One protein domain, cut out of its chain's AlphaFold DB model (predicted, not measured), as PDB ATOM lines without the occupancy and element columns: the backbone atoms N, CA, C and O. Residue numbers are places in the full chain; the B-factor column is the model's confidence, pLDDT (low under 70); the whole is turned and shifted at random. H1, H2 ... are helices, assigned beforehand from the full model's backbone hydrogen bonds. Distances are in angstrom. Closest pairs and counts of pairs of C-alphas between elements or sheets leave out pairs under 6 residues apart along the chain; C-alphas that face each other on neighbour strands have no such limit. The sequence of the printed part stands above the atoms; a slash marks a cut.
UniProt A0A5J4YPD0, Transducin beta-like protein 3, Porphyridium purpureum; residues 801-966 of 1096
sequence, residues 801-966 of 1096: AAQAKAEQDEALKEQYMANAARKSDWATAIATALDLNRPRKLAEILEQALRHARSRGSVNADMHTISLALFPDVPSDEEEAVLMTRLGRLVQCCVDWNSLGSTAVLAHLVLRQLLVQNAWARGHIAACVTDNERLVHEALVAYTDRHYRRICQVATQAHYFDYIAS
ATOM      1  N   ALA A 801      36.063  27.449  58.699       85.94
ATOM      2  CA  ALA A 801      37.256  26.601  58.693       85.94
ATOM      3  C   ALA A 801      37.128  25.409  57.726       85.94
ATOM      4  O   ALA A 801      38.088  25.083  57.020       85.94
ATOM      5  N   ALA A 802      35.955  24.771  57.654       87.69
ATOM      6  CA  ALA A 802      35.689  23.678  56.723       87.69
ATOM      7  C   ALA A 802      35.709  24.151  55.259       87.69
ATOM      8  O   ALA A 802      36.326  23.490  54.420       87.69
ATOM      9  N   GLN A 803      35.118  25.312  54.954       87.06
ATOM     10  CA  GLN A 803      35.166  25.913  53.622       87.06
ATOM     11  C   GLN A 803      36.596  26.320  53.248       87.06
ATOM     12  O   GLN A 803      37.070  25.936  52.181       87.06
ATOM     13  N   ALA A 804      37.324  27.022  54.123       89.00
ATOM     14  CA  ALA A 804      38.708  27.419  53.858       89.00
ATOM     15  C   ALA A 804      39.624  26.201  53.622       89.00
ATOM     16  O   ALA A 804      40.482  26.223  52.736       89.00
ATOM     17  N   LYS A 805      39.405  25.104  54.361       92.19
ATOM     18  CA  LYS A 805      40.084  23.822  54.131       92.19
ATOM     19  C   LYS A 805      39.691  23.196  52.789       92.19
ATOM     20  O   LYS A 805      40.570  22.732  52.071       92.19
ATOM     21  N   ALA A 806      38.409  23.208  52.421       88.25
ATOM     22  CA  ALA A 806      37.942  22.683  51.138       88.25
ATOM     23  C   ALA A 806      38.507  23.473  49.942       88.25
ATOM     24  O   ALA A 806      38.946  22.866  48.966       88.25
ATOM     25  N   GLU A 807      38.575  24.804  50.035       91.38
ATOM     26  CA  GLU A 807      39.219  25.672  49.039       91.38
ATOM     27  C   GLU A 807      40.732  25.403  48.944       91.38
ATOM     28  O   GLU A 807      41.285  25.317  47.843       91.38
ATOM     29  N   GLN A 808      41.407  25.195  50.080       91.31
ATOM     30  CA  GLN A 808      42.820  24.808  50.122       91.31
ATOM     31  C   GLN A 808      43.063  23.424  49.492       91.31
ATOM     32  O   GLN A 808      44.015  23.259  48.723       91.31
ATOM     33  N   ASP A 809      42.206  22.440  49.776       89.06
ATOM     34  CA  ASP A 809      42.288  21.092  49.210       89.06
ATOM     35  C   ASP A 809      41.942  21.075  47.708       89.06
ATOM     36  O   ASP A 809      42.567  20.325  46.953       89.06
ATOM     37  N   GLU A 810      41.009  21.915  47.232       89.88
ATOM     38  CA  GLU A 810      40.764  22.099  45.793       89.88
ATOM     39  C   GLU A 810      41.996  22.709  45.108       89.88
ATOM     40  O   GLU A 810      42.480  22.166  44.114       89.88
ATOM     41  N   ALA A 811      42.571  23.779  45.670       90.12
ATOM     42  CA  ALA A 811      43.765  24.425  45.126       90.12
ATOM     43  C   ALA A 811      44.987  23.483  45.084       90.12
ATOM     44  O   ALA A 811      45.753  23.493  44.114       90.12
ATOM     45  N   LEU A 812      45.155  22.626  46.098       91.88
ATOM     46  CA  LEU A 812      46.205  21.606  46.133       91.88
ATOM     47  C   LEU A 812      45.976  20.537  45.052       91.88
ATOM     48  O   LEU A 812      46.915  20.191  44.327       91.88
ATOM     49  N   LYS A 813      44.736  20.060  44.879       88.31
ATOM     50  CA  LYS A 813      44.356  19.119  43.807       88.31
ATOM     51  C   LYS A 813      44.559  19.723  42.414       88.31
ATOM     52  O   LYS A 813      45.132  19.057  41.554       88.31
ATOM     53  N   GLU A 814      44.191  20.987  42.196       88.81
ATOM     54  CA  GLU A 814      44.459  21.714  40.944       88.81
ATOM     55  C   GLU A 814      45.967  21.791  40.645       88.81
ATOM     56  O   GLU A 814      46.403  21.519  39.521       88.81
ATOM     57  N   GLN A 815      46.784  22.117  41.654       89.88
ATOM     58  CA  GLN A 815      48.240  22.165  41.514       89.88
ATOM     59  C   GLN A 815      48.830  20.774  41.227       89.88
ATOM     60  O   GLN A 815      49.749  20.648  40.413       89.88
ATOM     61  N   TYR A 816      48.307  19.723  41.863       88.94
ATOM     62  CA  TYR A 816      48.714  18.337  41.629       88.94
ATOM     63  C   TYR A 816      48.382  17.885  40.200       88.94
ATOM     64  O   TYR A 816      49.282  17.451  39.481       88.94
ATOM     65  N   MET A 817      47.139  18.085  39.751       88.88
ATOM     66  CA  MET A 817      46.671  17.820  38.383       88.88
ATOM     67  C   MET A 817      47.548  18.533  37.337       88.88
ATOM     68  O   MET A 817      48.030  17.914  36.386       88.88
ATOM     69  N   ALA A 818      47.836  19.824  37.541       86.25
ATOM     70  CA  ALA A 818      48.712  20.594  36.655       86.25
ATOM     71  C   ALA A 818      50.167  20.079  36.652       86.25
ATOM     72  O   ALA A 818      50.847  20.136  35.624       86.25
ATOM     73  N   ASN A 819      50.658  19.556  37.779       89.94
ATOM     74  CA  ASN A 819      51.979  18.931  37.871       89.94
ATOM     75  C   ASN A 819      52.026  17.532  37.230       89.94
ATOM     76  O   ASN A 819      53.063  17.179  36.670       89.94
ATOM     77  N   ALA A 820      50.941  16.756  37.278       86.00
ATOM     78  CA  ALA A 820      50.818  15.460  36.606       86.00
ATOM     79  C   ALA A 820      50.813  15.624  35.077       86.00
ATOM     80  O   ALA A 820      51.660  15.048  34.391       86.00
ATOM     81  N   ALA A 821      49.981  16.532  34.551       83.44
ATOM     82  CA  ALA A 821      49.962  16.880  33.128       83.44
ATOM     83  C   ALA A 821      51.341  17.360  32.621       83.44
ATOM     84  O   ALA A 821      51.807  16.930  31.568       83.44
ATOM     85  N   ARG A 822      52.064  18.178  33.404       86.06
ATOM     86  CA  ARG A 822      53.445  18.610  33.086       86.06
ATOM     87  C   ARG A 822      54.488  17.485  33.081       86.06
ATOM     88  O   ARG A 822      55.564  17.681  32.521       86.06
ATOM     89  N   LYS A 823      54.206  16.343  33.711       85.31
ATOM     90  CA  LYS A 823      55.059  15.141  33.713       85.31
ATOM     91  C   LYS A 823      54.674  14.130  32.621       85.31
ATOM     92  O   LYS A 823      55.312  13.084  32.540       85.31
ATOM     93  N   SER A 824      53.649  14.421  31.812       82.62
ATOM     94  CA  SER A 824      52.976  13.457  30.925       82.62
ATOM     95  C   SER A 824      52.376  12.244  31.661       82.62
ATOM     96  O   SER A 824      52.209  11.182  31.060       82.62
ATOM     97  N   ASP A 825      52.035  12.389  32.946       82.94
ATOM     98  CA  ASP A 825      51.254  11.397  33.691       82.94
ATOM     99  C   ASP A 825      49.761  11.679  33.483       82.94
ATOM    100  O   ASP A 825      49.107  12.391  34.247       82.94
ATOM    101  N   TRP A 826      49.246  11.185  32.358       81.31
ATOM    102  CA  TRP A 826      47.886  11.477  31.911       81.31
ATOM    103  C   TRP A 826      46.820  10.772  32.753       81.31
ATOM    104  O   TRP A 826      45.741  11.328  32.929       81.31
ATOM    105  N   ALA A 827      47.110   9.591  33.308       78.69
ATOM    106  CA  ALA A 827      46.144   8.829  34.097       78.69
ATOM    107  C   ALA A 827      45.769   9.569  35.391       78.69
ATOM    108  O   ALA A 827      44.592   9.846  35.628       78.69
ATOM    109  N   THR A 828      46.766   9.979  36.186       82.19
ATOM    110  CA  THR A 828      46.507  10.709  37.438       82.19
ATOM    111  C   THR A 828      45.966  12.118  37.173       82.19
ATOM    112  O   THR A 828      45.099  12.589  37.912       82.19
ATOM    113  N   ALA A 829      46.388  12.772  36.083       84.31
ATOM    114  CA  ALA A 829      45.842  14.063  35.657       84.31
ATOM    115  C   ALA A 829      44.353  13.984  35.264       84.31
ATOM    116  O   ALA A 829      43.584  14.870  35.626       84.31
ATOM    117  N   ILE A 830      43.926  12.933  34.553       82.69
ATOM    118  CA  ILE A 830      42.523  12.759  34.142       82.69
ATOM    119  C   ILE A 830      41.650  12.345  35.335       82.69
ATOM    120  O   ILE A 830      40.573  12.914  35.515       82.69
ATOM    121  N   ALA A 831      42.122  11.432  36.192       81.25
ATOM    122  CA  ALA A 831      41.405  11.041  37.407       81.25
ATOM    123  C   ALA A 831      41.166  12.243  38.343       81.25
ATOM    124  O   ALA A 831      40.032  12.510  38.739       81.25
ATOM    125  N   THR A 832      42.205  13.043  38.614       84.56
ATOM    126  CA  THR A 832      42.066  14.246  39.456       84.56
ATOM    127  C   THR A 832      41.214  15.343  38.805       84.56
ATOM    128  O   THR A 832      40.477  16.029  39.511       84.56
ATOM    129  N   ALA A 833      41.217  15.474  37.472       85.94
ATOM    130  CA  ALA A 833      40.319  16.388  36.757       85.94
ATOM    131  C   ALA A 833      38.832  15.969  36.816       85.94
ATOM    132  O   ALA A 833      37.953  16.838  36.825       85.94
ATOM    133  N   LEU A 834      38.544  14.661  36.883       83.62
ATOM    134  CA  LEU A 834      37.196  14.112  37.098       83.62
ATOM    135  C   LEU A 834      36.713  14.319  38.540       83.62
ATOM    136  O   LEU A 834      35.556  14.693  38.753       83.62
ATOM    137  N   ASP A 835      37.602  14.150  39.521       84.06
ATOM    138  CA  ASP A 835      37.304  14.411  40.935       84.06
ATOM    139  C   ASP A 835      36.976  15.897  41.169       84.06
ATOM    140  O   ASP A 835      35.985  16.212  41.832       84.06
ATOM    141  N   LEU A 836      37.744  16.797  40.538       85.12
ATOM    142  CA  LEU A 836      37.538  18.254  40.518       85.12
ATOM    143  C   LEU A 836      36.328  18.720  39.680       85.12
ATOM    144  O   LEU A 836      35.951  19.888  39.751       85.12
ATOM    145  N   ASN A 837      35.729  17.845  38.865       84.31
ATOM    146  CA  ASN A 837      34.566  18.138  38.017       84.31
ATOM    147  C   ASN A 837      34.713  19.405  37.132       84.31
ATOM    148  O   ASN A 837      33.807  20.236  37.042       84.31
ATOM    149  N   ARG A 838      35.875  19.592  36.483       83.06
ATOM    150  CA  ARG A 838      36.154  20.758  35.613       83.06
ATOM    151  C   ARG A 838      36.182  20.354  34.118       83.06
ATOM    152  O   ARG A 838      37.272  20.198  33.560       83.06
ATOM    153  N   PRO A 839      35.030  20.243  33.414       80.50
ATOM    154  CA  PRO A 839      34.935  19.639  32.071       80.50
ATOM    155  C   PRO A 839      35.796  20.303  30.983       80.50
ATOM    156  O   PRO A 839      36.208  19.634  30.036       80.50
ATOM    157  N   ARG A 840      36.109  21.602  31.103       82.44
ATOM    158  CA  ARG A 840      37.012  22.299  30.165       82.44
ATOM    159  C   ARG A 840      38.480  21.908  30.368       82.44
ATOM    160  O   ARG A 840      39.133  21.518  29.407       82.44
ATOM    161  N   LYS A 841      38.969  21.917  31.617       83.56
ATOM    162  CA  LYS A 841      40.338  21.476  31.954       83.56
ATOM    163  C   LYS A 841      40.535  19.996  31.610       83.56
ATOM    164  O   LYS A 841      41.565  19.627  31.056       83.56
ATOM    165  N   LEU A 842      39.516  19.171  31.855       86.25
ATOM    166  CA  LEU A 842      39.484  17.764  31.454       86.25
ATOM    167  C   LEU A 842      39.633  17.592  29.928       86.25
ATOM    168  O   LEU A 842      40.483  16.821  29.486       86.25
ATOM    169  N   ALA A 843      38.882  18.352  29.119       82.44
ATOM    170  CA  ALA A 843      39.014  18.330  27.659       82.44
ATOM    171  C   ALA A 843      40.402  18.790  27.175       82.44
ATOM    172  O   ALA A 843      40.978  18.167  26.286       82.44
ATOM    173  N   GLU A 844      40.970  19.839  27.780       84.62
ATOM    174  CA  GLU A 844      42.322  20.327  27.469       84.62
ATOM    175  C   GLU A 844      43.408  19.282  27.779       84.62
ATOM    176  O   GLU A 844      44.340  19.116  26.988       84.62
ATOM    177  N   ILE A 845      43.291  18.557  28.898       85.31
ATOM    178  CA  ILE A 845      44.208  17.469  29.279       85.31
ATOM    179  C   ILE A 845      44.067  16.285  28.310       85.31
ATOM    180  O   ILE A 845      45.076  15.768  27.829       85.31
ATOM    181  N   LEU A 846      42.837  15.892  27.960       81.88
ATOM    182  CA  LEU A 846      42.571  14.830  26.982       81.88
ATOM    183  C   LEU A 846      43.101  15.183  25.583       81.88
ATOM    184  O   LEU A 846      43.682  14.328  24.912       81.88
ATOM    185  N   GLU A 847      42.965  16.437  25.139       82.88
ATOM    186  CA  GLU A 847      43.512  16.861  23.847       82.88
ATOM    187  C   GLU A 847      45.051  16.895  23.859       82.88
ATOM    188  O   GLU A 847      45.686  16.496  22.881       82.88
ATOM    189  N   GLN A 848      45.674  17.308  24.969       83.00
ATOM    190  CA  GLN A 848      47.131  17.240  25.144       83.00
ATOM    191  C   GLN A 848      47.640  15.791  25.118       83.00
ATOM    192  O   GLN A 848      48.587  15.498  24.381       83.00
ATOM    193  N   ALA A 849      46.968  14.874  25.820       79.19
ATOM    194  CA  ALA A 849      47.264  13.443  25.780       79.19
ATOM    195  C   ALA A 849      47.128  12.869  24.356       79.19
ATOM    196  O   ALA A 849      48.017  12.162  23.884       79.19
ATOM    197  N   LEU A 850      46.075  13.237  23.615       76.25
ATOM    198  CA  LEU A 850      45.877  12.826  22.217       76.25
ATOM    199  C   LEU A 850      46.947  13.379  21.265       76.25
ATOM    200  O   LEU A 850      47.420  12.653  20.389       76.25
ATOM    201  N   ARG A 851      47.361  14.642  21.425       78.19
ATOM    202  CA  ARG A 851      48.471  15.235  20.653       78.19
ATOM    203  C   ARG A 851      49.797  14.510  20.943       78.19
ATOM    204  O   ARG A 851      50.567  14.269  20.016       78.19
ATOM    205  N   HIS A 852      50.029  14.108  22.194       76.69
ATOM    206  CA  HIS A 852      51.201  13.334  22.618       76.69
ATOM    207  C   HIS A 852      51.178  11.878  22.102       76.69
ATOM    208  O   HIS A 852      52.193  11.382  21.623       76.69
ATOM    209  N   ALA A 853      50.023  11.206  22.112       70.94
ATOM    210  CA  ALA A 853      49.872   9.862  21.543       70.94
ATOM    211  C   ALA A 853      50.060   9.853  20.012       70.94
ATOM    212  O   ALA A 853      50.696   8.957  19.449       70.94
ATOM    213  N   ARG A 854      49.568  10.892  19.315       73.25
ATOM    214  CA  ARG A 854      49.757  11.066  17.862       73.25
ATOM    215  C   ARG A 854      51.229  11.204  17.468       73.25
ATOM    216  O   ARG A 854      51.612  10.645  16.445       73.25
ATOM    217  N   SER A 855      52.066  11.879  18.262       73.25
ATOM    218  CA  SER A 855      53.500  12.018  17.947       73.25
ATOM    219  C   SER A 855      54.308  10.726  18.133       73.25
ATOM    220  O   SER A 855      55.409  10.619  17.597       73.25
ATOM    221  N   ARG A 856      53.754   9.728  18.838       68.12
ATOM    222  CA  ARG A 856      54.336   8.384  19.015       68.12
ATOM    223  C   ARG A 856      53.842   7.347  18.000       68.12
ATOM    224  O   ARG A 856      54.298   6.209  18.031       68.12
ATOM    225  N   GLY A 857      52.910   7.710  17.118       59.78
ATOM    226  CA  GLY A 857      52.398   6.833  16.058       59.78
ATOM    227  C   GLY A 857      51.420   5.733  16.501       59.78
ATOM    228  O   GLY A 857      50.889   5.042  15.638       59.78
ATOM    229  N   SER A 858      51.120   5.586  17.799       61.56
ATOM    230  CA  SER A 858      50.220   4.539  18.320       61.56
ATOM    231  C   SER A 858      49.074   5.112  19.160       61.56
ATOM    232  O   SER A 858      48.967   4.898  20.366       61.56
ATOM    233  N   VAL A 859      48.178   5.847  18.493       59.81
ATOM    234  CA  VAL A 859      47.025   6.520  19.128       59.81
ATOM    235  C   VAL A 859      46.115   5.542  19.882       59.81
ATOM    236  O   VAL A 859      45.586   5.889  20.934       59.81
ATOM    237  N   ASN A 860      45.949   4.318  19.372       60.69
ATOM    238  CA  ASN A 860      45.066   3.323  19.986       60.69
ATOM    239  C   ASN A 860      45.679   2.664  21.231       60.69
ATOM    240  O   ASN A 860      44.933   2.364  22.157       60.69
ATOM    241  N   ALA A 861      47.000   2.447  21.277       56.00
ATOM    242  CA  ALA A 861      47.645   1.790  22.417       56.00
ATOM    243  C   ALA A 861      47.746   2.734  23.623       56.00
ATOM    244  O   ALA A 861      47.244   2.396  24.692       56.00
ATOM    245  N   ASP A 862      48.286   3.945  23.433       57.59
ATOM    246  CA  ASP A 862      48.401   4.947  24.504       57.59
ATOM    247  C   ASP A 862      47.015   5.279  25.107       57.59
ATOM    248  O   ASP A 862      46.880   5.443  26.319       57.59
ATOM    249  N   MET A 863      45.956   5.318  24.284       60.34
ATOM    250  CA  MET A 863      44.587   5.563  24.757       60.34
ATOM    251  C   MET A 863      43.961   4.353  25.473       60.34
ATOM    252  O   MET A 863      43.215   4.540  26.430       60.34
ATOM    253  N   HIS A 864      44.294   3.123  25.069       59.91
ATOM    254  CA  HIS A 864      43.901   1.905  25.791       59.91
ATOM    255  C   HIS A 864      44.575   1.840  27.172       59.91
ATOM    256  O   HIS A 864      43.932   1.459  28.150       59.91
ATOM    257  N   THR A 865      45.838   2.272  27.283       59.53
ATOM    258  CA  THR A 865      46.543   2.402  28.570       59.53
ATOM    259  C   THR A 865      45.886   3.449  29.472       59.53
ATOM    260  O   THR A 865      45.710   3.196  30.661       59.53
ATOM    261  N   ILE A 866      45.465   4.595  28.921       61.62
ATOM    262  CA  ILE A 866      44.705   5.612  29.669       61.62
ATOM    263  C   ILE A 866      43.339   5.064  30.115       61.62
ATOM    264  O   ILE A 866      42.945   5.294  31.253       61.62
ATOM    265  N   SER A 867      42.634   4.307  29.265       61.91
ATOM    266  CA  SER A 867      41.328   3.726  29.609       61.91
ATOM    267  C   SER A 867      41.423   2.705  30.751       61.91
ATOM    268  O   SER A 867      40.649   2.794  31.702       61.91
ATOM    269  N   LEU A 868      42.398   1.786  30.699       58.41
ATOM    270  CA  LEU A 868      42.651   0.800  31.763       58.41
ATOM    271  C   LEU A 868      43.030   1.457  33.099       58.41
ATOM    272  O   LEU A 868      42.679   0.953  34.159       58.41
ATOM    273  N   ALA A 869      43.737   2.590  33.056       56.41
ATOM    274  CA  ALA A 869      44.145   3.328  34.251       56.41
ATOM    275  C   ALA A 869      43.030   4.207  34.860       56.41
ATOM    276  O   ALA A 869      43.232   4.793  35.922       56.41
ATOM    277  N   LEU A 870      41.873   4.320  34.193       59.81
ATOM    278  CA  LEU A 870      40.690   5.036  34.685       59.81
ATOM    279  C   LEU A 870      39.575   4.086  35.135       59.81
ATOM    280  O   LEU A 870      38.854   4.416  36.073       59.81
ATOM    281  N   PHE A 871      39.452   2.925  34.485       63.50
ATOM    282  CA  PHE A 871      38.470   1.890  34.798       63.50
ATOM    283  C   PHE A 871      39.136   0.504  34.680       63.50
ATOM    284  O   PHE A 871      39.323   0.032  33.552       63.50
ATOM    285  N   PRO A 872      39.516  -0.148  35.798       61.69
ATOM    286  CA  PRO A 872      40.032  -1.515  35.769       61.69
ATOM    287  C   PRO A 872      38.936  -2.508  35.345       61.69
ATOM    288  O   PRO A 872      37.747  -2.242  35.514       61.69
ATOM    289  N   ASP A 873      39.331  -3.667  34.811       55.66
ATOM    290  CA  ASP A 873      38.382  -4.680  34.309       55.66
ATOM    291  C   ASP A 873      37.569  -5.371  35.421       55.66
ATOM    292  O   ASP A 873      36.493  -5.905  35.156       55.66
ATOM    293  N   VAL A 874      38.074  -5.349  36.661       56.97
ATOM    294  CA  VAL A 874      37.373  -5.781  37.880       56.97
ATOM    295  C   VAL A 874      37.718  -4.788  39.001       56.97
ATOM    296  O   VAL A 874      38.856  -4.814  39.477       56.97
ATOM    297  N   PRO A 875      36.802  -3.890  39.407       61.09
ATOM    298  CA  PRO A 875      36.984  -3.057  40.594       61.09
ATOM    299  C   PRO A 875      36.723  -3.852  41.881       61.09
ATOM    300  O   PRO A 875      36.076  -4.900  41.851       61.09
ATOM    301  N   SER A 876      37.194  -3.342  43.020       61.28
ATOM    302  CA  SER A 876      36.731  -3.798  44.339       61.28
ATOM    303  C   SER A 876      35.458  -3.064  44.787       61.28
ATOM    304  O   SER A 876      35.201  -1.943  44.344       61.28
ATOM    305  N   ASP A 877      34.680  -3.671  45.693       56.97
ATOM    306  CA  ASP A 877      33.394  -3.153  46.203       56.97
ATOM    307  C   ASP A 877      33.464  -1.679  46.681       56.97
ATOM    308  O   ASP A 877      32.506  -0.922  46.531       56.97
ATOM    309  N   GLU A 878      34.599  -1.249  47.251       56.72
ATOM    310  CA  GLU A 878      34.805   0.132  47.730       56.72
ATOM    311  C   GLU A 878      35.169   1.117  46.599       56.72
ATOM    312  O   GLU A 878      34.874   2.311  46.684       56.72
ATOM    313  N   GLU A 879      35.781   0.635  45.515       64.69
ATOM    314  CA  GLU A 879      36.126   1.443  44.339       64.69
ATOM    315  C   GLU A 879      34.929   1.634  43.401       64.69
ATOM    316  O   GLU A 879      34.831   2.671  42.740       64.69
ATOM    317  N   GLU A 880      34.003   0.670  43.353       69.44
ATOM    318  CA  GLU A 880      32.856   0.664  42.438       69.44
ATOM    319  C   GLU A 880      32.006   1.942  42.557       69.44
ATOM    320  O   GLU A 880      31.731   2.601  41.553       69.44
ATOM    321  N   ALA A 881      31.671   2.377  43.777       67.00
ATOM    322  CA  ALA A 881      30.883   3.594  44.010       67.00
ATOM    323  C   ALA A 881      31.597   4.882  43.540       67.00
ATOM    324  O   ALA A 881      30.970   5.810  43.009       67.00
ATOM    325  N   VAL A 882      32.925   4.941  43.686       72.12
ATOM    326  CA  VAL A 882      33.752   6.062  43.205       72.12
ATOM    327  C   VAL A 882      33.833   6.047  41.676       72.12
ATOM    328  O   VAL A 882      33.709   7.096  41.036       72.12
ATOM    329  N   LEU A 883      33.989   4.865  41.076       73.25
ATOM    330  CA  LEU A 883      34.027   4.679  39.625       73.25
ATOM    331  C   LEU A 883      32.674   4.991  38.974       73.25
ATOM    332  O   LEU A 883      32.663   5.681  37.960       73.25
ATOM    333  N   MET A 884      31.549   4.602  39.580       73.62
ATOM    334  CA  MET A 884      30.200   4.983  39.137       73.62
ATOM    335  C   MET A 884      30.002   6.504  39.173       73.62
ATOM    336  O   MET A 884      29.564   7.103  38.187       73.62
ATOM    337  N   THR A 885      30.430   7.164  40.254       78.12
ATOM    338  CA  THR A 885      30.375   8.634  40.373       78.12
ATOM    339  C   THR A 885      31.221   9.328  39.292       78.12
ATOM    340  O   THR A 885      30.802  10.337  38.717       78.12
ATOM    341  N   ARG A 886      32.405   8.788  38.971       79.44
ATOM    342  CA  ARG A 886      33.267   9.283  37.882       79.44
ATOM    343  C   ARG A 886      32.683   8.991  36.496       79.44
ATOM    344  O   ARG A 886      32.779   9.851  35.622       79.44
ATOM    345  N   LEU A 887      32.063   7.826  36.298       80.25
ATOM    346  CA  LEU A 887      31.444   7.409  35.037       80.25
ATOM    347  C   LEU A 887      30.271   8.326  34.675       80.25
ATOM    348  O   LEU A 887      30.269   8.878  33.578       80.25
ATOM    349  N   GLY A 888      29.346   8.584  35.607       78.00
ATOM    350  CA  GLY A 888      28.224   9.506  35.386       78.00
ATOM    351  C   GLY A 888      28.685  10.925  35.018       78.00
ATOM    352  O   GLY A 888      28.231  11.496  34.024       78.00
ATOM    353  N   ARG A 889      29.679  11.467  35.743       81.94
ATOM    354  CA  ARG A 889      30.313  12.759  35.402       81.94
ATOM    355  C   ARG A 889      30.934  12.747  34.001       81.94
ATOM    356  O   ARG A 889      30.769  13.711  33.254       81.94
ATOM    357  N   LEU A 890      31.641  11.678  33.630       83.31
ATOM    358  CA  LEU A 890      32.304  11.554  32.329       83.31
ATOM    359  C   LEU A 890      31.303  11.405  31.171       83.31
ATOM    360  O   LEU A 890      31.522  11.983  30.107       83.31
ATOM    361  N   VAL A 891      30.194  10.688  31.372       82.81
ATOM    362  CA  VAL A 891      29.097  10.585  30.396       82.81
ATOM    363  C   VAL A 891      28.450  11.956  30.176       82.81
ATOM    364  O   VAL A 891      28.301  12.361  29.022       82.81
ATOM    365  N   GLN A 892      28.182  12.724  31.241       84.31
ATOM    366  CA  GLN A 892      27.689  14.103  31.116       84.31
ATOM    367  C   GLN A 892      28.679  15.003  30.353       84.31
ATOM    368  O   GLN A 892      28.284  15.696  29.415       84.31
ATOM    369  N   CYS A 893      29.977  14.940  30.678       84.44
ATOM    370  CA  CYS A 893      31.019  15.669  29.943       84.44
ATOM    371  C   CYS A 893      31.028  15.307  28.447       84.44
ATOM    372  O   CYS A 893      31.177  16.184  27.596       84.44
ATOM    373  N   CYS A 894      30.835  14.027  28.113       85.12
ATOM    374  CA  CYS A 894      30.738  13.580  26.727       85.12
ATOM    375  C   CYS A 894      29.528  14.179  25.995       85.12
ATOM    376  O   CYS A 894      29.662  14.467  24.807       85.12
ATOM    377  N   VAL A 895      28.385  14.415  26.654       86.06
ATOM    378  CA  VAL A 895      27.220  15.076  26.026       86.06
ATOM    379  C   VAL A 895      27.558  16.519  25.667       86.06
ATOM    380  O   VAL A 895      27.411  16.923  24.509       86.06
ATOM    381  N   ASP A 896      28.097  17.267  26.632       85.44
ATOM    382  CA  ASP A 896      28.501  18.662  26.459       85.44
ATOM    383  C   ASP A 896      29.513  18.797  25.307       85.44
ATOM    384  O   ASP A 896      29.341  19.624  24.406       85.44
ATOM    385  N   TRP A 897      30.538  17.937  25.275       87.19
ATOM    386  CA  TRP A 897      31.550  17.920  24.215       87.19
ATOM    387  C   TRP A 897      31.010  17.464  22.853       87.19
ATOM    388  O   TRP A 897      31.544  17.900  21.832       87.19
ATOM    389  N   ASN A 898      29.988  16.602  22.814       88.38
ATOM    390  CA  ASN A 898      29.374  16.117  21.574       88.38
ATOM    391  C   ASN A 898      28.406  17.147  20.959       88.38
ATOM    392  O   ASN A 898      28.259  17.195  19.738       88.38
ATOM    393  N   SER A 899      27.812  18.031  21.767       86.81
ATOM    394  CA  SER A 899      27.002  19.152  21.262       86.81
ATOM    395  C   SER A 899      27.807  20.111  20.361       86.81
ATOM    396  O   SER A 899      27.281  20.678  19.399       86.81
ATOM    397  N   LEU A 900      29.113  20.247  20.626       82.62
ATOM    398  CA  LEU A 900      30.038  21.130  19.918       82.62
ATOM    399  C   LEU A 900      30.845  20.363  18.860       82.62
ATOM    400  O   LEU A 900      31.716  19.552  19.168       82.62
ATOM    401  N   GLY A 901      30.635  20.690  17.582       75.75
ATOM    402  CA  GLY A 901      31.291  20.012  16.453       75.75
ATOM    403  C   GLY A 901      32.825  20.115  16.385       75.75
ATOM    404  O   GLY A 901      33.428  19.430  15.564       75.75
ATOM    405  N   SER A 902      33.465  20.942  17.218       81.12
ATOM    406  CA  SER A 902      34.926  21.000  17.378       81.12
ATOM    407  C   SER A 902      35.456  19.965  18.381       81.12
ATOM    408  O   SER A 902      36.487  19.347  18.131       81.12
ATOM    409  N   THR A 903      34.748  19.742  19.492       81.50
ATOM    410  CA  THR A 903      35.115  18.766  20.536       81.50
ATOM    411  C   THR A 903      34.468  17.398  20.345       81.50
ATOM    412  O   THR A 903      34.891  16.444  20.993       81.50
ATOM    413  N   ALA A 904      33.515  17.256  19.418       82.44
ATOM    414  CA  ALA A 904      32.837  15.992  19.132       82.44
ATOM    415  C   ALA A 904      33.809  14.825  18.864       82.44
ATOM    416  O   ALA A 904      33.542  13.704  19.289       82.44
ATOM    417  N   VAL A 905      34.969  15.072  18.241       82.38
ATOM    418  CA  VAL A 905      36.008  14.042  18.026       82.38
ATOM    419  C   VAL A 905      36.566  13.500  19.351       82.38
ATOM    420  O   VAL A 905      36.840  12.306  19.446       82.38
ATOM    421  N   LEU A 906      36.695  14.339  20.385       80.56
ATOM    422  CA  LEU A 906      37.099  13.912  21.731       80.56
ATOM    423  C   LEU A 906      36.008  13.045  22.368       80.56
ATOM    424  O   LEU A 906      36.302  11.953  22.845       80.56
ATOM    425  N   ALA A 907      34.749  13.493  22.298       83.69
ATOM    426  CA  ALA A 907      33.602  12.759  22.832       83.69
ATOM    427  C   ALA A 907      33.476  11.360  22.205       83.69
ATOM    428  O   ALA A 907      33.424  10.369  22.925       83.69
ATOM    429  N   HIS A 908      33.514  11.254  20.872       83.69
ATOM    430  CA  HIS A 908      33.425   9.965  20.174       83.69
ATOM    431  C   HIS A 908      34.610   9.039  20.493       83.69
ATOM    432  O   HIS A 908      34.422   7.826  20.574       83.69
ATOM    433  N   LEU A 909      35.820   9.576  20.692       79.50
ATOM    434  CA  LEU A 909      36.980   8.776  21.102       79.50
ATOM    435  C   LEU A 909      36.813   8.219  22.522       79.50
ATOM    436  O   LEU A 909      37.037   7.028  22.722       79.50
ATOM    437  N   VAL A 910      36.382   9.041  23.485       80.12
ATOM    438  CA  VAL A 910      36.147   8.612  24.876       80.12
ATOM    439  C   VAL A 910      34.996   7.604  24.954       80.12
ATOM    440  O   VAL A 910      35.178   6.515  25.494       80.12
ATOM    441  N   LEU A 911      33.847   7.911  24.341       80.75
ATOM    442  CA  LEU A 911      32.688   7.012  24.270       80.75
ATOM    443  C   LEU A 911      33.047   5.670  23.620       80.75
ATOM    444  O   LEU A 911      32.591   4.626  24.082       80.75
ATOM    445  N   ARG A 912      33.909   5.667  22.591       81.25
ATOM    446  CA  ARG A 912      34.400   4.426  21.978       81.25
ATOM    447  C   ARG A 912      35.197   3.571  22.965       81.25
ATOM    448  O   ARG A 912      34.987   2.364  22.962       81.25
ATOM    449  N   GLN A 913      36.071   4.139  23.799       74.31
ATOM    450  CA  GLN A 913      36.799   3.319  24.779       74.31
ATOM    451  C   GLN A 913      35.865   2.787  25.870       74.31
ATOM    452  O   GLN A 913      35.860   1.581  26.120       74.31
ATOM    453  N   LEU A 914      35.010   3.652  26.433       74.81
ATOM    454  CA  LEU A 914      34.027   3.273  27.455       74.81
ATOM    455  C   LEU A 914      33.111   2.132  26.990       74.81
ATOM    456  O   LEU A 914      32.908   1.175  27.728       74.81
ATOM    457  N   LEU A 915      32.579   2.216  25.766       76.19
ATOM    458  CA  LEU A 915      31.602   1.249  25.263       76.19
ATOM    459  C   LEU A 915      32.236   0.018  24.605       76.19
ATOM    460  O   LEU A 915      31.645  -1.060  24.667       76.19
ATOM    461  N   VAL A 916      33.402   0.132  23.955       74.31
ATOM    462  CA  VAL A 916      34.017  -0.986  23.208       74.31
ATOM    463  C   VAL A 916      35.041  -1.752  24.043       74.31
ATOM    464  O   VAL A 916      35.027  -2.980  23.986       74.31
ATOM    465  N   GLN A 917      35.904  -1.067  24.803       67.69
ATOM    466  CA  GLN A 917      37.013  -1.713  25.520       67.69
ATOM    467  C   GLN A 917      36.653  -2.150  26.942       67.69
ATOM    468  O   GLN A 917      37.107  -3.212  27.354       67.69
ATOM    469  N   ASN A 918      35.830  -1.396  27.680       70.69
ATOM    470  CA  ASN A 918      35.494  -1.742  29.064       70.69
ATOM    471  C   ASN A 918      34.134  -2.471  29.162       70.69
ATOM    472  O   ASN A 918      33.087  -1.942  28.787       70.69
ATOM    473  N   ALA A 919      34.149  -3.714  29.656       71.06
ATOM    474  CA  ALA A 919      32.942  -4.537  29.787       71.06
ATOM    475  C   ALA A 919      32.073  -4.140  30.996       71.06
ATOM    476  O   ALA A 919      30.846  -4.163  30.891       71.06
ATOM    477  N   TRP A 920      32.704  -3.738  32.105       74.19
ATOM    478  CA  TRP A 920      32.040  -3.280  33.329       74.19
ATOM    479  C   TRP A 920      31.186  -2.033  33.050       74.19
ATOM    480  O   TRP A 920      29.965  -2.076  33.191       74.19
ATOM    481  N   ALA A 921      31.780  -0.970  32.504       69.94
ATOM    482  CA  ALA A 921      31.088   0.277  32.174       69.94
ATOM    483  C   ALA A 921      29.923   0.064  31.191       69.94
ATOM    484  O   ALA A 921      28.870   0.681  31.347       69.94
ATOM    485  N   ARG A 922      30.065  -0.847  30.213       75.06
ATOM    486  CA  ARG A 922      28.963  -1.242  29.316       75.06
ATOM    487  C   ARG A 922      27.810  -1.904  30.079       75.06
ATOM    488  O   ARG A 922      26.656  -1.602  29.790       75.06
ATOM    489  N   GLY A 923      28.116  -2.786  31.033       71.06
ATOM    490  CA  GLY A 923      27.127  -3.440  31.890       71.06
ATOM    491  C   GLY A 923      26.354  -2.443  32.753       71.06
ATOM    492  O   GLY A 923      25.127  -2.458  32.741       71.06
ATOM    493  N   HIS A 924      27.054  -1.523  33.424       70.62
ATOM    494  CA  HIS A 924      26.411  -0.513  34.269       70.62
ATOM    495  C   HIS A 924      25.594   0.502  33.459       70.62
ATOM    496  O   HIS A 924      24.458   0.774  33.830       70.62
ATOM    497  N   ILE A 925      26.088   0.985  32.311       72.25
ATOM    498  CA  ILE A 925      25.311   1.865  31.413       72.25
ATOM    499  C   ILE A 925      24.035   1.169  30.901       72.25
ATOM    500  O   ILE A 925      23.000   1.814  30.764       72.25
ATOM    501  N   ALA A 926      24.069  -0.147  30.665       69.69
ATOM    502  CA  ALA A 926      22.884  -0.925  30.293       69.69
ATOM    503  C   ALA A 926      21.934  -1.234  31.474       69.69
ATOM    504  O   ALA A 926      20.808  -1.668  31.242       69.69
ATOM    505  N   ALA A 927      22.378  -1.020  32.716       66.75
ATOM    506  CA  ALA A 927      21.618  -1.241  33.948       66.75
ATOM    507  C   ALA A 927      21.152   0.065  34.627       66.75
ATOM    508  O   ALA A 927      20.514   0.006  35.677       66.75
ATOM    509  N   CYS A 928      21.448   1.236  34.052       60.81
ATOM    510  CA  CYS A 928      20.956   2.530  34.527       60.81
ATOM    511  C   CYS A 928      19.460   2.684  34.196       60.81
ATOM    512  O   CYS A 928      19.077   2.710  33.027       60.81
ATOM    513  N   VAL A 929      18.610   2.765  35.227       55.28
ATOM    514  CA  VAL A 929      17.137   2.776  35.088       55.28
ATOM    515  C   VAL A 929      16.538   4.185  35.238       55.28
ATOM    516  O   VAL A 929      15.351   4.364  34.980       55.28
ATOM    517  N   THR A 930      17.304   5.207  35.645       66.25
ATOM    518  CA  THR A 930      16.704   6.517  35.958       66.25
ATOM    519  C   THR A 930      16.343   7.326  34.707       66.25
ATOM    520  O   THR A 930      17.095   7.381  33.730       66.25
ATOM    521  N   ASP A 931      15.206   8.031  34.753       65.88
ATOM    522  CA  ASP A 931      14.723   8.863  33.639       65.88
ATOM    523  C   ASP A 931      15.734   9.947  33.219       65.88
ATOM    524  O   ASP A 931      15.849  10.288  32.041       65.88
ATOM    525  N   ASN A 932      16.518  10.465  34.174       70.56
ATOM    526  CA  ASN A 932      17.560  11.457  33.907       70.56
ATOM    527  C   ASN A 932      18.714  10.872  33.075       70.56
ATOM    528  O   ASN A 932      19.149  11.499  32.111       70.56
ATOM    529  N   GLU A 933      19.195   9.671  33.410       72.00
ATOM    530  CA  GLU A 933      20.253   8.988  32.648       72.00
ATOM    531  C   GLU A 933      19.766   8.640  31.239       72.00
ATOM    532  O   GLU A 933      20.472   8.864  30.254       72.00
ATOM    533  N   ARG A 934      18.514   8.189  31.118       75.50
ATOM    534  CA  ARG A 934      17.878   7.921  29.825       75.50
ATOM    535  C   ARG A 934      17.879   9.149  28.907       75.50
ATOM    536  O   ARG A 934      18.295   9.036  27.755       75.50
ATOM    537  N   LEU A 935      17.488  10.324  29.409       77.88
ATOM    538  CA  LEU A 935      17.517  11.579  28.640       77.88
ATOM    539  C   LEU A 935      18.940  11.960  28.187       77.88
ATOM    540  O   LEU A 935      19.132  12.432  27.065       77.88
ATOM    541  N   VAL A 936      19.948  11.715  29.029       79.81
ATOM    542  CA  VAL A 936      21.372  11.925  28.710       79.81
ATOM    543  C   VAL A 936      21.833  10.985  27.581       79.81
ATOM    544  O   VAL A 936      22.548  11.414  26.670       79.81
ATOM    545  N   HIS A 937      21.376   9.728  27.573       79.69
ATOM    546  CA  HIS A 937      21.659   8.770  26.499       79.69
ATOM    547  C   HIS A 937      20.931   9.096  25.185       79.69
ATOM    548  O   HIS A 937      21.558   9.069  24.123       79.69
ATOM    549  N   GLU A 938      19.648   9.463  25.231       84.00
ATOM    550  CA  GLU A 938      18.876   9.866  24.046       84.00
ATOM    551  C   GLU A 938      19.481  11.127  23.390       84.00
ATOM    552  O   GLU A 938      19.659  11.175  22.167       84.00
ATOM    553  N   ALA A 939      19.927  12.103  24.194       84.25
ATOM    554  CA  ALA A 939      20.659  13.274  23.708       84.25
ATOM    555  C   ALA A 939      22.001  12.907  23.043       84.25
ATOM    556  O   ALA A 939      22.330  13.440  21.979       84.25
ATOM    557  N   LEU A 940      22.776  11.981  23.629       85.69
ATOM    558  CA  LEU A 940      24.029  11.501  23.035       85.69
ATOM    559  C   LEU A 940      23.814  10.898  21.644       85.69
ATOM    560  O   LEU A 940      24.542  11.264  20.720       85.69
ATOM    561  N   VAL A 941      22.815  10.022  21.491       87.88
ATOM    562  CA  VAL A 941      22.486   9.365  20.214       87.88
ATOM    563  C   VAL A 941      22.086  10.389  19.148       87.88
ATOM    564  O   VAL A 941      22.594  10.336  18.028       87.88
ATOM    565  N   ALA A 942      21.249  11.372  19.493       89.31
ATOM    566  CA  ALA A 942      20.842  12.422  18.557       89.31
ATOM    567  C   ALA A 942      22.031  13.263  18.045       89.31
ATOM    568  O   ALA A 942      22.085  13.630  16.865       89.31
ATOM    569  N   TYR A 943      23.020  13.549  18.901       89.44
ATOM    570  CA  TYR A 943      24.234  14.250  18.480       89.44
ATOM    571  C   TYR A 943      25.181  13.363  17.654       89.44
ATOM    572  O   TYR A 943      25.696  13.840  16.640       89.44
ATOM    573  N   THR A 944      25.413  12.093  18.021       89.06
ATOM    574  CA  THR A 944      26.302  11.207  17.237       89.06
ATOM    575  C   THR A 944      25.748  10.928  15.836       89.06
ATOM    576  O   THR A 944      26.499  11.032  14.869       89.06
ATOM    577  N   ASP A 945      24.441  10.686  15.695       91.06
ATOM    578  CA  ASP A 945      23.747  10.532  14.406       91.06
ATOM    579  C   ASP A 945      23.920  11.770  13.502       91.06
ATOM    580  O   ASP A 945      24.301  11.667  12.331       91.06
ATOM    581  N   ARG A 946      23.755  12.976  14.065       90.44
ATOM    582  CA  ARG A 946      23.984  14.238  13.343       90.44
ATOM    583  C   ARG A 946      25.422  14.367  12.824       90.44
ATOM    584  O   ARG A 946      25.621  14.814  11.691       90.44
ATOM    585  N   HIS A 947      26.422  13.996  13.626       88.81
ATOM    586  CA  HIS A 947      27.826  14.023  13.194       88.81
ATOM    587  C   HIS A 947      28.136  12.918  12.181       88.81
ATOM    588  O   HIS A 947      28.841  13.182  11.208       88.81
ATOM    589  N   TYR A 948      27.566  11.724  12.349       89.50
ATOM    590  CA  TYR A 948      27.702  10.607  11.414       89.50
ATOM    591  C   TYR A 948      27.183  10.977  10.021       89.50
ATOM    592  O   TYR A 948      27.944  10.905   9.056       89.50
ATOM    593  N   ARG A 949      25.953  11.505   9.908       90.25
ATOM    594  CA  ARG A 949      25.399  11.986   8.625       90.25
ATOM    595  C   ARG A 949      26.294  13.032   7.957       90.25
ATOM    596  O   ARG A 949      26.514  12.966   6.749       90.25
ATOM    597  N   ARG A 950      26.861  13.964   8.733       88.25
ATOM    598  CA  ARG A 950      27.808  14.972   8.227       88.25
ATOM    599  C   ARG A 950      29.107  14.341   7.713       88.25
ATOM    600  O   ARG A 950      29.618  14.770   6.684       88.25
ATOM    601  N   ILE A 951      29.639  13.331   8.401       88.25
ATOM    602  CA  ILE A 951      30.836  12.593   7.964       88.25
ATOM    603  C   ILE A 951      30.538  11.809   6.679       88.25
ATOM    604  O   ILE A 951      31.335  11.874   5.748       88.25
ATOM    605  N   CYS A 952      29.379  11.153   6.574       89.50
ATOM    606  CA  CYS A 952      28.946  10.476   5.350       89.50
ATOM    607  C   CYS A 952      28.820  11.443   4.163       89.50
ATOM    608  O   CYS A 952      29.295  11.124   3.079       89.50
ATOM    609  N   GLN A 953      28.256  12.640   4.364       90.69
ATOM    610  CA  GLN A 953      28.190  13.685   3.329       90.69
ATOM    611  C   GLN A 953      29.578  14.172   2.886       90.69
ATOM    612  O   GLN A 953      29.809  14.382   1.700       90.69
ATOM    613  N   VAL A 954      30.526  14.328   3.817       89.38
ATOM    614  CA  VAL A 954      31.913  14.688   3.476       89.38
ATOM    615  C   VAL A 954      32.629  13.533   2.764       89.38
ATOM    616  O   VAL A 954      33.428  13.785   1.869       89.38
ATOM    617  N   ALA A 955      32.324  12.276   3.098       87.19
ATOM    618  CA  ALA A 955      32.872  11.104   2.416       87.19
ATOM    619  C   ALA A 955      32.331  10.952   0.983       87.19
ATOM    620  O   ALA A 955      33.116  10.744   0.062       87.19
ATOM    621  N   THR A 956      31.026  11.143   0.749       88.19
ATOM    622  CA  THR A 956      30.482  11.141  -0.622       88.19
ATOM    623  C   THR A 956      31.005  12.318  -1.445       88.19
ATOM    624  O   THR A 956      31.274  12.152  -2.631       88.19
ATOM    625  N   GLN A 957      31.249  13.476  -0.822       89.69
ATOM    626  CA  GLN A 957      31.945  14.594  -1.468       89.69
ATOM    627  C   GLN A 957      33.435  14.313  -1.727       89.69
ATOM    628  O   GLN A 957      33.982  14.821  -2.704       89.69
ATOM    629  N   ALA A 958      34.100  13.493  -0.906       86.31
ATOM    630  CA  ALA A 958      35.497  13.117  -1.123       86.31
ATOM    631  C   ALA A 958      35.683  12.321  -2.427       86.31
ATOM    632  O   ALA A 958      36.670  12.536  -3.128       86.31
ATOM    633  N   HIS A 959      34.697  11.511  -2.822       86.62
ATOM    634  CA  HIS A 959      34.720  10.787  -4.096       86.62
ATOM    635  C   HIS A 959      34.693  11.693  -5.339       86.62
ATOM    636  O   HIS A 959      35.089  11.246  -6.415       86.62
ATOM    637  N   TYR A 960      34.339  12.981  -5.224       87.75
ATOM    638  CA  TYR A 960      34.580  13.931  -6.317       87.75
ATOM    639  C   TYR A 960      36.078  14.172  -6.555       87.75
ATOM    640  O   TYR A 960      36.470  14.390  -7.698       87.75
ATOM    641  N   PHE A 961      36.935  14.087  -5.530       84.81
ATOM    642  CA  PHE A 961      38.389  14.149  -5.722       84.81
ATOM    643  C   PHE A 961      38.933  12.868  -6.358       84.81
ATOM    644  O   PHE A 961      39.786  12.971  -7.235       84.81
ATOM    645  N   ASP A 962      38.407  11.692  -5.997       84.94
ATOM    646  CA  ASP A 962      38.746  10.426  -6.668       84.94
ATOM    647  C   ASP A 962      38.349  10.471  -8.157       84.94
ATOM    648  O   ASP A 962      39.135  10.109  -9.034       84.94
ATOM    649  N   TYR A 963      37.155  10.995  -8.456       84.88
ATOM    650  CA  TYR A 963      36.666  11.214  -9.817       84.88
ATOM    651  C   TYR A 963      37.536  12.215 -10.593       84.88
ATOM    652  O   TYR A 963      37.992  11.905 -11.690       84.88
ATOM    653  N   ILE A 964      37.851  13.381 -10.013       86.94
ATOM    654  CA  ILE A 964      38.733  14.383 -10.638       86.94
ATOM    655  C   ILE A 964      40.143  13.816 -10.865       86.94
ATOM    656  O   ILE A 964      40.721  14.043 -11.926       86.94
ATOM    657  N   ALA A 965      40.692  13.050  -9.919       83.06
ATOM    658  CA  ALA A 965      41.984  12.384 -10.075       83.06
ATOM    659  C   ALA A 965      41.956  11.327 -11.193       83.06
ATOM    660  O   ALA A 965      42.905  11.243 -11.971       83.06
ATOM    661  N   SER A 966      40.856  10.579 -11.323       83.62
ATOM    662  CA  SER A 966      40.619   9.647 -12.432       83.62
ATOM    663  C   SER A 966      40.567  10.376 -13.782       83.62
ATOM    664  O   SER A 966      41.307  10.023 -14.700       83.62
TER     665      SER A 966
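AT A GLANCE: This is residues 801 to 966 of the 1096 residues of the protein "Transducin beta-like protein 3" of Porphyridium purpureum (UniProt A0A5J4YPD0). A compact body of helices has two helical arms at its ends: residues 801 to 809 of H1 and residues 948 to 966 of the long H8 stick out from it. In the body, the up-and-down bundle of H1, H2 and H3 packs crosswise on the hairpin of H5 and H6, with the short H4 beside H3 and H6, H7 at a corner after H6, and H8 crossing the last part of H5. The printed part has 166 residues with eight named helices, H1 to H8 in chain order, and no named strand; the class is all helix. It is only just compact, close to loose, with a radius of gyration of the C-alphas of 18.3 A, and elongated, spanning 71 by 40 by 30 A.

IN THESE COORDINATES: H1, residues 801 to 822, begins at C-alpha 801 (37.256, 26.601, 58.693) and is 31.3 A long. H2 is residues 826 to 835, H3 residues 839 to 855, 24.5 A long, and H4 residues 859 to 868. H5, residues 877 to 899, is 34.1 A long and begins at C-alpha 877 (33.394, -3.153, 46.203). H6 is residues 904 to 917, 19.3 A long, and H7 residues 919 to 927. H8, residues 931 to 966, is 52.9 A long and ends at C-alpha 966 (40.619, 9.647, -12.432).

HOW THE PARTS SIT: H1, H2 and H3 form a bundle, up and down, each running against the one before. H1, with residues 813 to 821 alone, touches H2 in a hairpin at a shallow tilt of 24 degrees; their closest C-alphas, of Met 817 and Ala 829, are 4.7 A apart. H2 and H3 are a hairpin at 11 degrees, closest at the C-alphas of Ala 833 and Leu 842, 5.5 A. H2 touches residues 886 to 890 of H5, about perpendicular at 90 degrees, closest at the C-alphas of Leu 834 and Arg 886, 6.3 A. H6, the hub, forms a hairpin with H5; the closest C-alphas, of Asn 898 and Ala 904, are 4.2 A apart. H4 touches residues 913 to 917 of H6, closest at the C-alphas of Ser 867 and Gln 913, 6.6 A. H6 and H7 touch only at the corner. H8, with residues 936 to 944 alone, touches H5 at a steep tilt of 50 degrees; the C-alphas of Val 895 and Leu 940 are closest, 5.6 A. H1 and H8 are apart. Every O i to N i+4 pair is within hydrogen-bond range in H1, H2, H3, H4, H6 and H7, against 17 of 19 in H5 and 30 of 32 in H8.

THE WHOLE: The two C-alphas farthest apart, of Ala 801 and Ser 966, are 73.2 A apart. Without the stretches that stand free, the body spans 37 by 36 by 29 A. The printed part has no cut and no long link. The mean pLDDT of the printed part is 78.7; residues 856 to 881, 917, 921 and 926 to 931 are under 70.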